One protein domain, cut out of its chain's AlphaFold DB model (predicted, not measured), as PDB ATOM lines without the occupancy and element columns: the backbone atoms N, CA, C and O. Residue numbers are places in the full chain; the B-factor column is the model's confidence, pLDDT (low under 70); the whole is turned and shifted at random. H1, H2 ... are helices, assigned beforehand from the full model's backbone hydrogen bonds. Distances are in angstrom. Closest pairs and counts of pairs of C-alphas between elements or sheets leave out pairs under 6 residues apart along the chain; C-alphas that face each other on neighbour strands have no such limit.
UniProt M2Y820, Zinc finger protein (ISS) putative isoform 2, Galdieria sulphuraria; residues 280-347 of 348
ATOM      1  N   PRO A 280      93.850  38.723   6.612       86.75
ATOM      2  CA  PRO A 280      94.608  37.486   6.493       86.75
ATOM      3  C   PRO A 280      96.116  37.750   6.539       86.75
ATOM      4  O   PRO A 280      96.597  38.845   6.218       86.75
ATOM      5  N   ASP A 281      96.867  36.726   6.933       86.94
ATOM      6  CA  ASP A 281      98.328  36.762   6.897       86.94
ATOM      7  C   ASP A 281      98.814  36.586   5.451       86.94
ATOM      8  O   ASP A 281      98.273  35.781   4.690       86.94
ATOM      9  N   ALA A 282      99.811  37.375   5.053       84.69
ATOM     10  CA  ALA A 282     100.377  37.330   3.712       84.69
ATOM     11  C   ALA A 282     101.304  36.118   3.552       84.69
ATOM     12  O   ALA A 282     102.089  35.795   4.447       84.69
ATOM     13  N   THR A 283     101.240  35.456   2.397       85.94
ATOM     14  CA  THR A 283     102.158  34.361   2.063       85.94
ATOM     15  C   THR A 283     103.547  34.903   1.719       85.94
ATOM     16  O   THR A 283     103.698  36.044   1.276       85.94
ATOM     17  N   TRP A 284     104.581  34.073   1.884       78.88
ATOM     18  CA  TRP A 284     105.964  34.443   1.552       78.88
ATOM     19  C   TRP A 284     106.130  34.912   0.096       78.88
ATOM     20  O   TRP A 284     106.890  35.843  -0.170       78.88
ATOM     21  N   ASP A 285     105.377  34.325  -0.836       79.12
ATOM     22  CA  ASP A 285     105.394  34.721  -2.247       79.12
ATOM     23  C   ASP A 285     104.787  36.110  -2.479       79.12
ATOM     24  O   ASP A 285     105.266  36.856  -3.330       79.12
ATOM     25  N   GLU A 286     103.753  36.484  -1.721       79.19
ATOM     26  CA  GLU A 286     103.151  37.819  -1.801       79.19
ATOM     27  C   GLU A 286     104.069  38.895  -1.209       79.19
ATOM     28  O   GLU A 286     104.182  39.977  -1.783       79.19
ATOM     29  N   ILE A 287     104.780  38.578  -0.122       82.44
ATOM     30  CA  ILE A 287     105.771  39.473   0.496       82.44
ATOM     31  C   ILE A 287     106.960  39.708  -0.447       82.44
ATOM     32  O   ILE A 287     107.464  40.821  -0.537       82.44
ATOM     33  N   ASN A 288     107.399  38.686  -1.187       79.94
ATOM     34  CA  ASN A 288     108.517  38.809  -2.127       79.94
ATOM     35  C   ASN A 288     108.173  39.579  -3.414       79.94
ATOM     36  O   ASN A 288     109.088  40.025  -4.105       79.94
ATOM     37  N   ARG A 289     106.885  39.715  -3.758       77.81
ATOM     38  CA  ARG A 289     106.422  40.430  -4.961       77.81
ATOM     39  C   ARG A 289     106.261  41.937  -4.758       77.81
ATOM     40  O   ARG A 289     106.248  42.669  -5.744       77.81
ATOM     41  N   VAL A 290     106.093  42.385  -3.516       76.56
ATOM     42  CA  VAL A 290     105.870  43.790  -3.139       76.56
ATOM     43  C   VAL A 290     107.104  44.309  -2.391       76.56
ATOM     44  O   VAL A 290     107.981  43.535  -2.013       76.56
ATOM     45  N   ASP A 291     107.198  45.625  -2.197       75.56
ATOM     46  CA  ASP A 291     108.205  46.224  -1.324       75.56
ATOM     47  C   ASP A 291     108.159  45.572   0.072       75.56
ATOM     48  O   ASP A 291     107.115  45.519   0.729       75.56
ATOM     49  N   LYS A 292     109.305  45.035   0.502       80.62
ATOM     50  CA  LYS A 292     109.458  44.319   1.775       80.62
ATOM     51  C   LYS A 292     109.505  45.266   2.963       80.62
ATOM     52  O   LYS A 292     109.485  44.802   4.098       80.62
ATOM     53  N   THR A 293     109.589  46.570   2.732       83.38
ATOM     54  CA  THR A 293     109.713  47.557   3.798       83.38
ATOM     55  C   THR A 293     108.344  47.966   4.335       83.38
ATOM     56  O   THR A 293     107.426  48.330   3.600       83.38
ATOM     57  N   CYS A 294     108.158  47.885   5.653       84.88
ATOM     58  CA  CYS A 294     106.925  48.356   6.267       84.88
ATOM     59  C   CYS A 294     106.923  49.884   6.315       84.88
ATOM     60  O   CYS A 294     107.796  50.482   6.934       84.88
ATOM     61  N   ILE A 295     105.899  50.537   5.766       83.94
ATOM     62  CA  ILE A 295     105.817  52.012   5.732       83.94
ATOM     63  C   ILE A 295     105.797  52.634   7.145       83.94
ATOM     64  O   ILE A 295     106.260  53.757   7.337       83.94
ATOM     65  N   ILE A 296     105.295  51.906   8.150       82.94
ATOM     66  CA  ILE A 296     105.131  52.424   9.518       82.94
ATOM     67  C   ILE A 296     106.463  52.454  10.282       82.94
ATOM     68  O   ILE A 296     106.782  53.475  10.888       82.94
ATOM     69  N   CYS A 297     107.227  51.356  10.295       81.62
ATOM     70  CA  CYS A 297     108.505  51.275  11.026       81.62
ATOM     71  C   CYS A 297     109.749  51.398  10.135       81.62
ATOM     72  O   CYS A 297     110.837  51.598  10.658       81.62
ATOM     73  N   ARG A 298     109.593  51.319   8.809       83.38
ATOM     74  CA  ARG A 298     110.664  51.312   7.796       83.38
ATOM     75  C   ARG A 298     111.654  50.146   7.916       83.38
ATOM     76  O   ARG A 298     112.778  50.250   7.439       83.38
ATOM     77  N   GLU A 299     111.228  49.033   8.510       84.62
ATOM     78  CA  GLU A 299     112.003  47.789   8.617       84.62
ATOM     79  C   GLU A 299     111.465  46.713   7.658       84.62
ATOM     80  O   GLU A 299     110.307  46.773   7.228       84.62
ATOM     81  N   GLU A 300     112.292  45.716   7.326       83.31
ATOM     82  CA  GLU A 300     111.891  44.602   6.461       83.31
ATOM     83  C   GLU A 300     110.853  43.679   7.128       83.31
ATOM     84  O   GLU A 300     110.887  43.378   8.326       83.31
ATOM     85  N   MET A 301     109.887  43.222   6.334       82.12
ATOM     86  CA  MET A 301     108.776  42.377   6.760       82.12
ATOM     87  C   MET A 301     109.061  40.902   6.476       82.12
ATOM     88  O   MET A 301     109.054  40.472   5.328       82.12
ATOM     89  N   HIS A 302     109.233  40.104   7.534       80.75
ATOM     90  CA  HIS A 302     109.243  38.632   7.447       80.75
ATOM     91  C   HIS A 302     107.858  38.013   7.692       80.75
ATOM     92  O   HIS A 302     107.548  36.940   7.182       80.75
ATOM     93  N   HIS A 303     107.009  38.712   8.451       83.12
ATOM     94  CA  HIS A 303     105.612  38.362   8.690       83.12
ATOM     95  C   HIS A 303     104.755  39.611   8.500       83.12
ATOM     96  O   HIS A 303     104.988  40.627   9.162       83.12
ATOM     97  N   ALA A 304     103.764  39.535   7.611       85.62
ATOM     98  CA  ALA A 304     102.915  40.666   7.267       85.62
ATOM     99  C   ALA A 304     101.430  40.293   7.268       85.62
ATOM    100  O   ALA A 304     101.049  39.182   6.905       85.62
ATOM    101  N   LYS A 305     100.595  41.258   7.649       86.44
ATOM    102  CA  LYS A 305      99.139  41.227   7.484       86.44
ATOM    103  C   LYS A 305      98.778  41.966   6.202       86.44
ATOM    104  O   LYS A 305      99.296  43.061   5.963       86.44
ATOM    105  N   LYS A 306      97.870  41.395   5.412       86.62
ATOM    106  CA  LYS A 306      97.384  41.992   4.166       86.62
ATOM    107  C   LYS A 306      96.065  42.717   4.401       86.62
ATOM    108  O   LYS A 306      95.082  42.113   4.832       86.62
ATOM    109  N   LEU A 307      96.025  44.014   4.099       85.88
ATOM    110  CA  LEU A 307      94.766  44.759   4.085       85.88
ATOM    111  C   LEU A 307      93.966  44.423   2.823       85.88
ATOM    112  O   LEU A 307      94.507  44.003   1.804       85.88
ATOM    113  N   SER A 308      92.668  44.715   2.848       78.62
ATOM    114  CA  SER A 308      91.777  44.589   1.685       78.62
ATOM    115  C   SER A 308      92.213  45.401   0.458       78.62
ATOM    116  O   SER A 308      91.771  45.114  -0.647       78.62
ATOM    117  N   CYS A 309      93.059  46.418   0.640       76.12
ATOM    118  CA  CYS A 309      93.654  47.218  -0.434       76.12
ATOM    119  C   CYS A 309      94.964  46.633  -0.995       76.12
ATOM    120  O   CYS A 309      95.548  47.228  -1.892       76.12
ATOM    121  N   GLY A 310      95.446  45.504  -0.466       77.75
ATOM    122  CA  GLY A 310      96.672  44.835  -0.912       77.75
ATOM    123  C   GLY A 310      97.962  45.292  -0.223       77.75
ATOM    124  O   GLY A 310      98.979  44.626  -0.383       77.75
ATOM    125  N   HIS A 311      97.936  46.364   0.575       83.88
ATOM    126  CA  HIS A 311      99.106  46.810   1.341       83.88
ATOM    127  C   HIS A 311      99.474  45.821   2.457       83.88
ATOM    128  O   HIS A 311      98.595  45.249   3.114       83.88
ATOM    129  N   LEU A 312     100.781  45.673   2.681       86.56
ATOM    130  CA  LEU A 312     101.382  44.773   3.661       86.56
ATOM    131  C   LEU A 312     101.990  45.577   4.815       86.56
ATOM    132  O   LEU A 312     102.704  46.553   4.591       86.56
ATOM    133  N   PHE A 313     101.713  45.165   6.051       87.69
ATOM    134  CA  PHE A 313     102.303  45.769   7.250       87.69
ATOM    135  C   PHE A 313     102.699  44.696   8.259       87.69
ATOM    136  O   PHE A 313     102.051  43.647   8.333       87.69
ATOM    137  N   HIS A 314     103.681  44.986   9.121       88.19
ATOM    138  CA  HIS A 314     103.900  44.151  10.301       88.19
ATOM    139  C   HIS A 314     102.626  44.128  11.164       88.19
ATOM    140  O   HIS A 314     102.055  45.193  11.437       88.19
ATOM    141  N   PRO A 315     102.215  42.958  11.687       85.75
ATOM    142  CA  PRO A 315     101.043  42.840  12.558       85.75
ATOM    143  C   PRO A 315     101.070  43.812  13.747       85.75
ATOM    144  O   PRO A 315     100.042  44.341  14.163       85.75
ATOM    145  N   LYS A 316     102.263  44.100  14.279       82.19
ATOM    146  CA  LYS A 316     102.469  44.985  15.436       82.19
ATOM    147  C   LYS A 316     102.301  46.456  15.100       82.19
ATOM    148  O   LYS A 316     101.685  47.192  15.867       82.19
ATOM    149  N   CYS A 317     102.822  46.875  13.952       85.19
ATOM    150  CA  CYS A 317     102.668  48.234  13.455       85.19
ATOM    151  C   CYS A 317     101.198  48.531  13.151       85.19
ATOM    152  O   CYS A 317     100.674  49.549  13.603       85.19
ATOM    153  N   LEU A 318     100.519  47.591  12.483       86.44
ATOM    154  CA  LEU A 318      99.090  47.687  12.196       86.44
ATOM    155  C   LEU A 318      98.259  47.756  13.483       86.44
ATOM    156  O   LEU A 318      97.404  48.631  13.623       86.44
ATOM    157  N   LEU A 319      98.550  46.895  14.460       82.38
ATOM    158  CA  LEU A 319      97.884  46.943  15.755       82.38
ATOM    159  C   LEU A 319      98.100  48.282  16.473       82.38
ATOM    160  O   LEU A 319      97.147  48.873  16.981       82.38
ATOM    161  N   SER A 320      99.350  48.736  16.567       79.75
ATOM    162  CA  SER A 320      99.701  49.983  17.251       79.75
ATOM    163  C   SER A 320      98.954  51.170  16.639       79.75
ATOM    164  O   SER A 320      98.408  52.003  17.367       79.75
ATOM    165  N   TRP A 321      98.842  51.198  15.309       82.06
ATOM    166  CA  TRP A 321      98.049  52.191  14.593       82.06
ATOM    167  C   TRP A 321      96.550  52.079  14.905       82.06
ATOM    168  O   TRP A 321      95.930  53.067  15.304       82.06
ATOM    169  N   LEU A 322      95.974  50.872  14.824       81.31
ATOM    170  CA  LEU A 322      94.560  50.626  15.135       81.31
ATOM    171  C   LEU A 322      94.205  51.023  16.576       81.31
ATOM    172  O   LEU A 322      93.118  51.543  16.824       81.31
ATOM    173  N   LYS A 323      95.128  50.828  17.524       74.94
ATOM    174  CA  LYS A 323      94.954  51.211  18.931       74.94
ATOM    175  C   LYS A 323      94.865  52.731  19.120       74.94
ATOM    176  O   LYS A 323      94.121  53.180  19.991       74.94
ATOM    177  N   ARG A 324      95.607  53.521  18.331       72.38
ATOM    178  CA  ARG A 324      95.655  54.995  18.436       72.38
ATOM    179  C   ARG A 324      94.429  55.689  17.843       72.38
ATOM    180  O   ARG A 324      94.129  56.816  18.227       72.38
ATOM    181  N   GLN A 325      93.705  55.033  16.941       69.62
ATOM    182  CA  GLN A 325      92.496  55.594  16.350       69.62
ATOM    183  C   GLN A 325      91.357  55.638  17.391       69.62
ATOM    184  O   GLN A 325      90.829  54.615  17.838       69.62
ATOM    185  N   VAL A 326      90.967  56.856  17.793       52.31
ATOM    186  CA  VAL A 326      89.919  57.135  18.801       52.31
ATOM    187  C   VAL A 326      88.541  56.610  18.357       52.31
ATOM    188  O   VAL A 326      87.705  56.274  19.190       52.31
ATOM    189  N   LEU A 327      88.343  56.436  17.050       50.78
ATOM    190  CA  LEU A 327      87.086  56.055  16.402       50.78
ATOM    191  C   LEU A 327      86.992  54.559  16.058       50.78
ATOM    192  O   LEU A 327      86.391  54.192  15.053       50.78
ATOM    193  N   TRP A 328      87.551  53.665  16.876       49.03
ATOM    194  CA  TRP A 328      87.506  52.225  16.578       49.03
ATOM    195  C   TRP A 328      86.070  51.684  16.409       49.03
ATOM    196  O   TRP A 328      85.813  50.898  15.501       49.03
ATOM    197  N   ASN A 329      85.107  52.224  17.169       48.09
ATOM    198  CA  ASN A 329      83.680  51.910  17.015       48.09
ATOM    199  C   ASN A 329      83.108  52.291  15.634       48.09
ATOM    200  O   ASN A 329      82.165  51.655  15.184       48.09
ATOM    201  N   PHE A 330      83.678  53.285  14.945       48.53
ATOM    202  CA  PHE A 330      83.310  53.643  13.569       48.53
ATOM    203  C   PHE A 330      84.106  52.846  12.526       48.53
ATOM    204  O   PHE A 330      83.581  52.539  11.462       48.53
ATOM    205  N   ILE A 331      85.350  52.460  12.828       52.16
ATOM    206  CA  ILE A 331      86.232  51.693  11.924       52.16
ATOM    207  C   ILE A 331      85.686  50.287  11.645       52.16
ATOM    208  O   ILE A 331      85.811  49.793  10.524       52.16
ATOM    209  N   VAL A 332      85.009  49.669  12.616       49.81
ATOM    210  CA  VAL A 332      84.305  48.392  12.403       49.81
ATOM    211  C   VAL A 332      83.233  48.513  11.306       49.81
ATOM    212  O   VAL A 332      83.080  47.584  10.518       49.81
ATOM    213  N   TRP A 333      82.582  49.675  11.180       43.66
ATOM    214  CA  TRP A 333      81.498  49.946  10.224       43.66
ATOM    215  C   TRP A 333      81.936  50.642   8.928       43.66
ATOM    216  O   TRP A 333      81.131  50.796   8.010       43.66
ATOM    217  N   LEU A 334      83.195  51.075   8.825       51.22
ATOM    218  CA  LEU A 334      83.694  51.770   7.641       51.22
ATOM    219  C   LEU A 334      83.968  50.768   6.494       51.22
ATOM    220  O   LEU A 334      84.646  49.750   6.712       51.22
ATOM    221  N   PRO A 335      83.469  51.038   5.269       56.84
ATOM    222  CA  PRO A 335      83.791  50.238   4.092       56.84
ATOM    223  C   PRO A 335      85.301  50.258   3.810       56.84
ATOM    224  O   PRO A 335      85.998  51.231   4.083       56.84
ATOM    225  N   ASN A 336      85.826  49.172   3.238       55.44
ATOM    226  CA  ASN A 336      87.269  48.971   3.026       55.44
ATOM    227  C   ASN A 336      87.968  50.109   2.240       55.44
ATOM    228  O   ASN A 336      89.178  50.289   2.372       55.44
ATOM    229  N   SER A 337      87.222  50.898   1.459       53.03
ATOM    230  CA  SER A 337      87.711  52.049   0.690       53.03
ATOM    231  C   SER A 337      87.974  53.314   1.523       53.03
ATOM    232  O   SER A 337      88.852  54.096   1.171       53.03
ATOM    233  N   THR A 338      87.270  53.540   2.635       54.94
ATOM    234  CA  THR A 338      87.471  54.728   3.491       54.94
ATOM    235  C   THR A 338      88.595  54.526   4.506       54.94
ATOM    236  O   THR A 338      89.330  55.462   4.815       54.94
ATOM    237  N   LEU A 339      88.794  53.283   4.954       55.56
ATOM    238  CA  LEU A 339      89.944  52.858   5.763       55.56
ATOM    239  C   LEU A 339      91.275  53.070   5.020       55.56
ATOM    240  O   LEU A 339      92.248  53.519   5.619       55.56
ATOM    241  N   HIS A 340      91.288  52.819   3.706       55.41
ATOM    242  CA  HIS A 340      92.427  53.065   2.816       55.41
ATOM    243  C   HIS A 340      92.907  54.522   2.863       55.41
ATOM    244  O   HIS A 340      94.075  54.776   3.150       55.41
ATOM    245  N   ASN A 341      91.999  55.479   2.649       54.56
ATOM    246  CA  ASN A 341      92.367  56.895   2.610       54.56
ATOM    247  C   ASN A 341      92.847  57.397   3.977       54.56
ATOM    248  O   ASN A 341      93.794  58.164   4.029       54.56
ATOM    249  N   LEU A 342      92.264  56.928   5.084       59.53
ATOM    250  CA  LEU A 342      92.661  57.353   6.434       59.53
ATOM    251  C   LEU A 342      94.047  56.836   6.859       59.53
ATOM    252  O   LEU A 342      94.796  57.564   7.510       59.53
ATOM    253  N   VAL A 343      94.407  55.595   6.505       58.75
ATOM    254  CA  VAL A 343      95.747  55.049   6.799       58.75
ATOM    255  C   VAL A 343      96.798  55.753   5.947       58.75
ATOM    256  O   VAL A 343      97.817  56.187   6.468       58.75
ATOM    257  N   VAL A 344      96.541  55.909   4.650       56.75
ATOM    258  CA  VAL A 344      97.516  56.466   3.707       56.75
ATOM    259  C   VAL A 344      97.704  57.980   3.913       56.75
ATOM    260  O   VAL A 344      98.841  58.434   3.970       56.75
ATOM    261  N   LEU A 345      96.633  58.752   4.146       55.22
ATOM    262  CA  LEU A 345      96.707  60.201   4.431       55.22
ATOM    263  C   LEU A 345      97.283  60.548   5.814       55.22
ATOM    264  O   LEU A 345      97.534  61.715   6.080       55.22
ATOM    265  N   SER A 346      97.431  59.581   6.727       55.91
ATOM    266  CA  SER A 346      98.053  59.845   8.036       55.91
ATOM    267  C   SER A 346      99.575  59.663   8.034       55.91
ATOM    268  O   SER A 346     100.216  60.012   9.026       55.91
ATOM    269  N   TYR A 347     100.144  59.139   6.943       51.19
ATOM    270  CA  TYR A 347     101.577  58.855   6.807       51.19
ATOM    271  C   TYR A 347     102.224  59.380   5.512       51.19
ATOM    272  O   TYR A 347     103.452  59.324   5.405       51.19
TER     273      TYR A 347
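AT A GLANCE: This is residues 280 to 347 of the 348 residues of the protein "Zinc finger protein (ISS) putative isoform 2" of Galdieria sulphuraria (UniProt M2Y820). This is an elongated, loop-rich model with four separate helices: a short helix, H1, and a long looping stretch, residues 290 to 314, make one half, and the longest helix, H2, leads from there toward the other end. There the chain turns through the very short H3 and folds back into H4, which stays apart from H2. The printed part has 68 residues with four named helices, in the order H1, H2, H3, H4, and no named strand. The class is all helix, with 29 of the 68 printed residues, under half, in named elements. The whole is compact, with a radius of gyration of the C-alphas of 12.1 A, and its C-alphas span 33 by 20 by 18 A.

HOW THE PARTS SIT: H1, residues 284 to 289, touches no helix. After it, within residues 290 to 314, residues 305 to 306 pair with residues 312 to 313, antiparallel, as strands do. H2, residues 315 to 324, is apart from H1. H3, residues 328 to 331, is close to H2 but not clearly touching; their closest C-alphas, of Leu 322 and Trp 328, are 7.4 A apart. H4, residues 336 to 344, is close to H3 but not clearly touching; their closest C-alphas, of Ile 331 and Leu 339, are 7.3 A apart. H4 is apart from both H1 and H2, and H1 and H3 are apart too. In H1 and H2 every O i to N i+4 pair is within hydrogen-bond range, in H4 3 of 5 are, and H3 is too short for such a pair.

IN THESE COORDINATES: H1 begins at C-alpha 284, at (105.964, 34.443, 1.552), and is 8.9 A from first to last C-alpha. H2, the longest helix with 10 residues, runs 14.5 A from C-alpha 315 at (101.043, 42.840, 12.558) to C-alpha 324. H3, four residues, is 4.9 A long. H4 is 12.7 A long and ends at C-alpha 344, at (97.516, 56.466, 3.707).

THE WHOLE: The two C-alphas farthest apart, those of Asp 285 and Val 326, are 34.4 A apart. Residues 323 to 330, of which 328 to 330 belong to H3, stand free. The link from H1 to H2, 25 residues, is long; the links from H2 to H3 and from H3 to H4 are tight. The printed part has no cut. The mean pLDDT of the printed part is 72.7, and residues 325 to 347 are under 70.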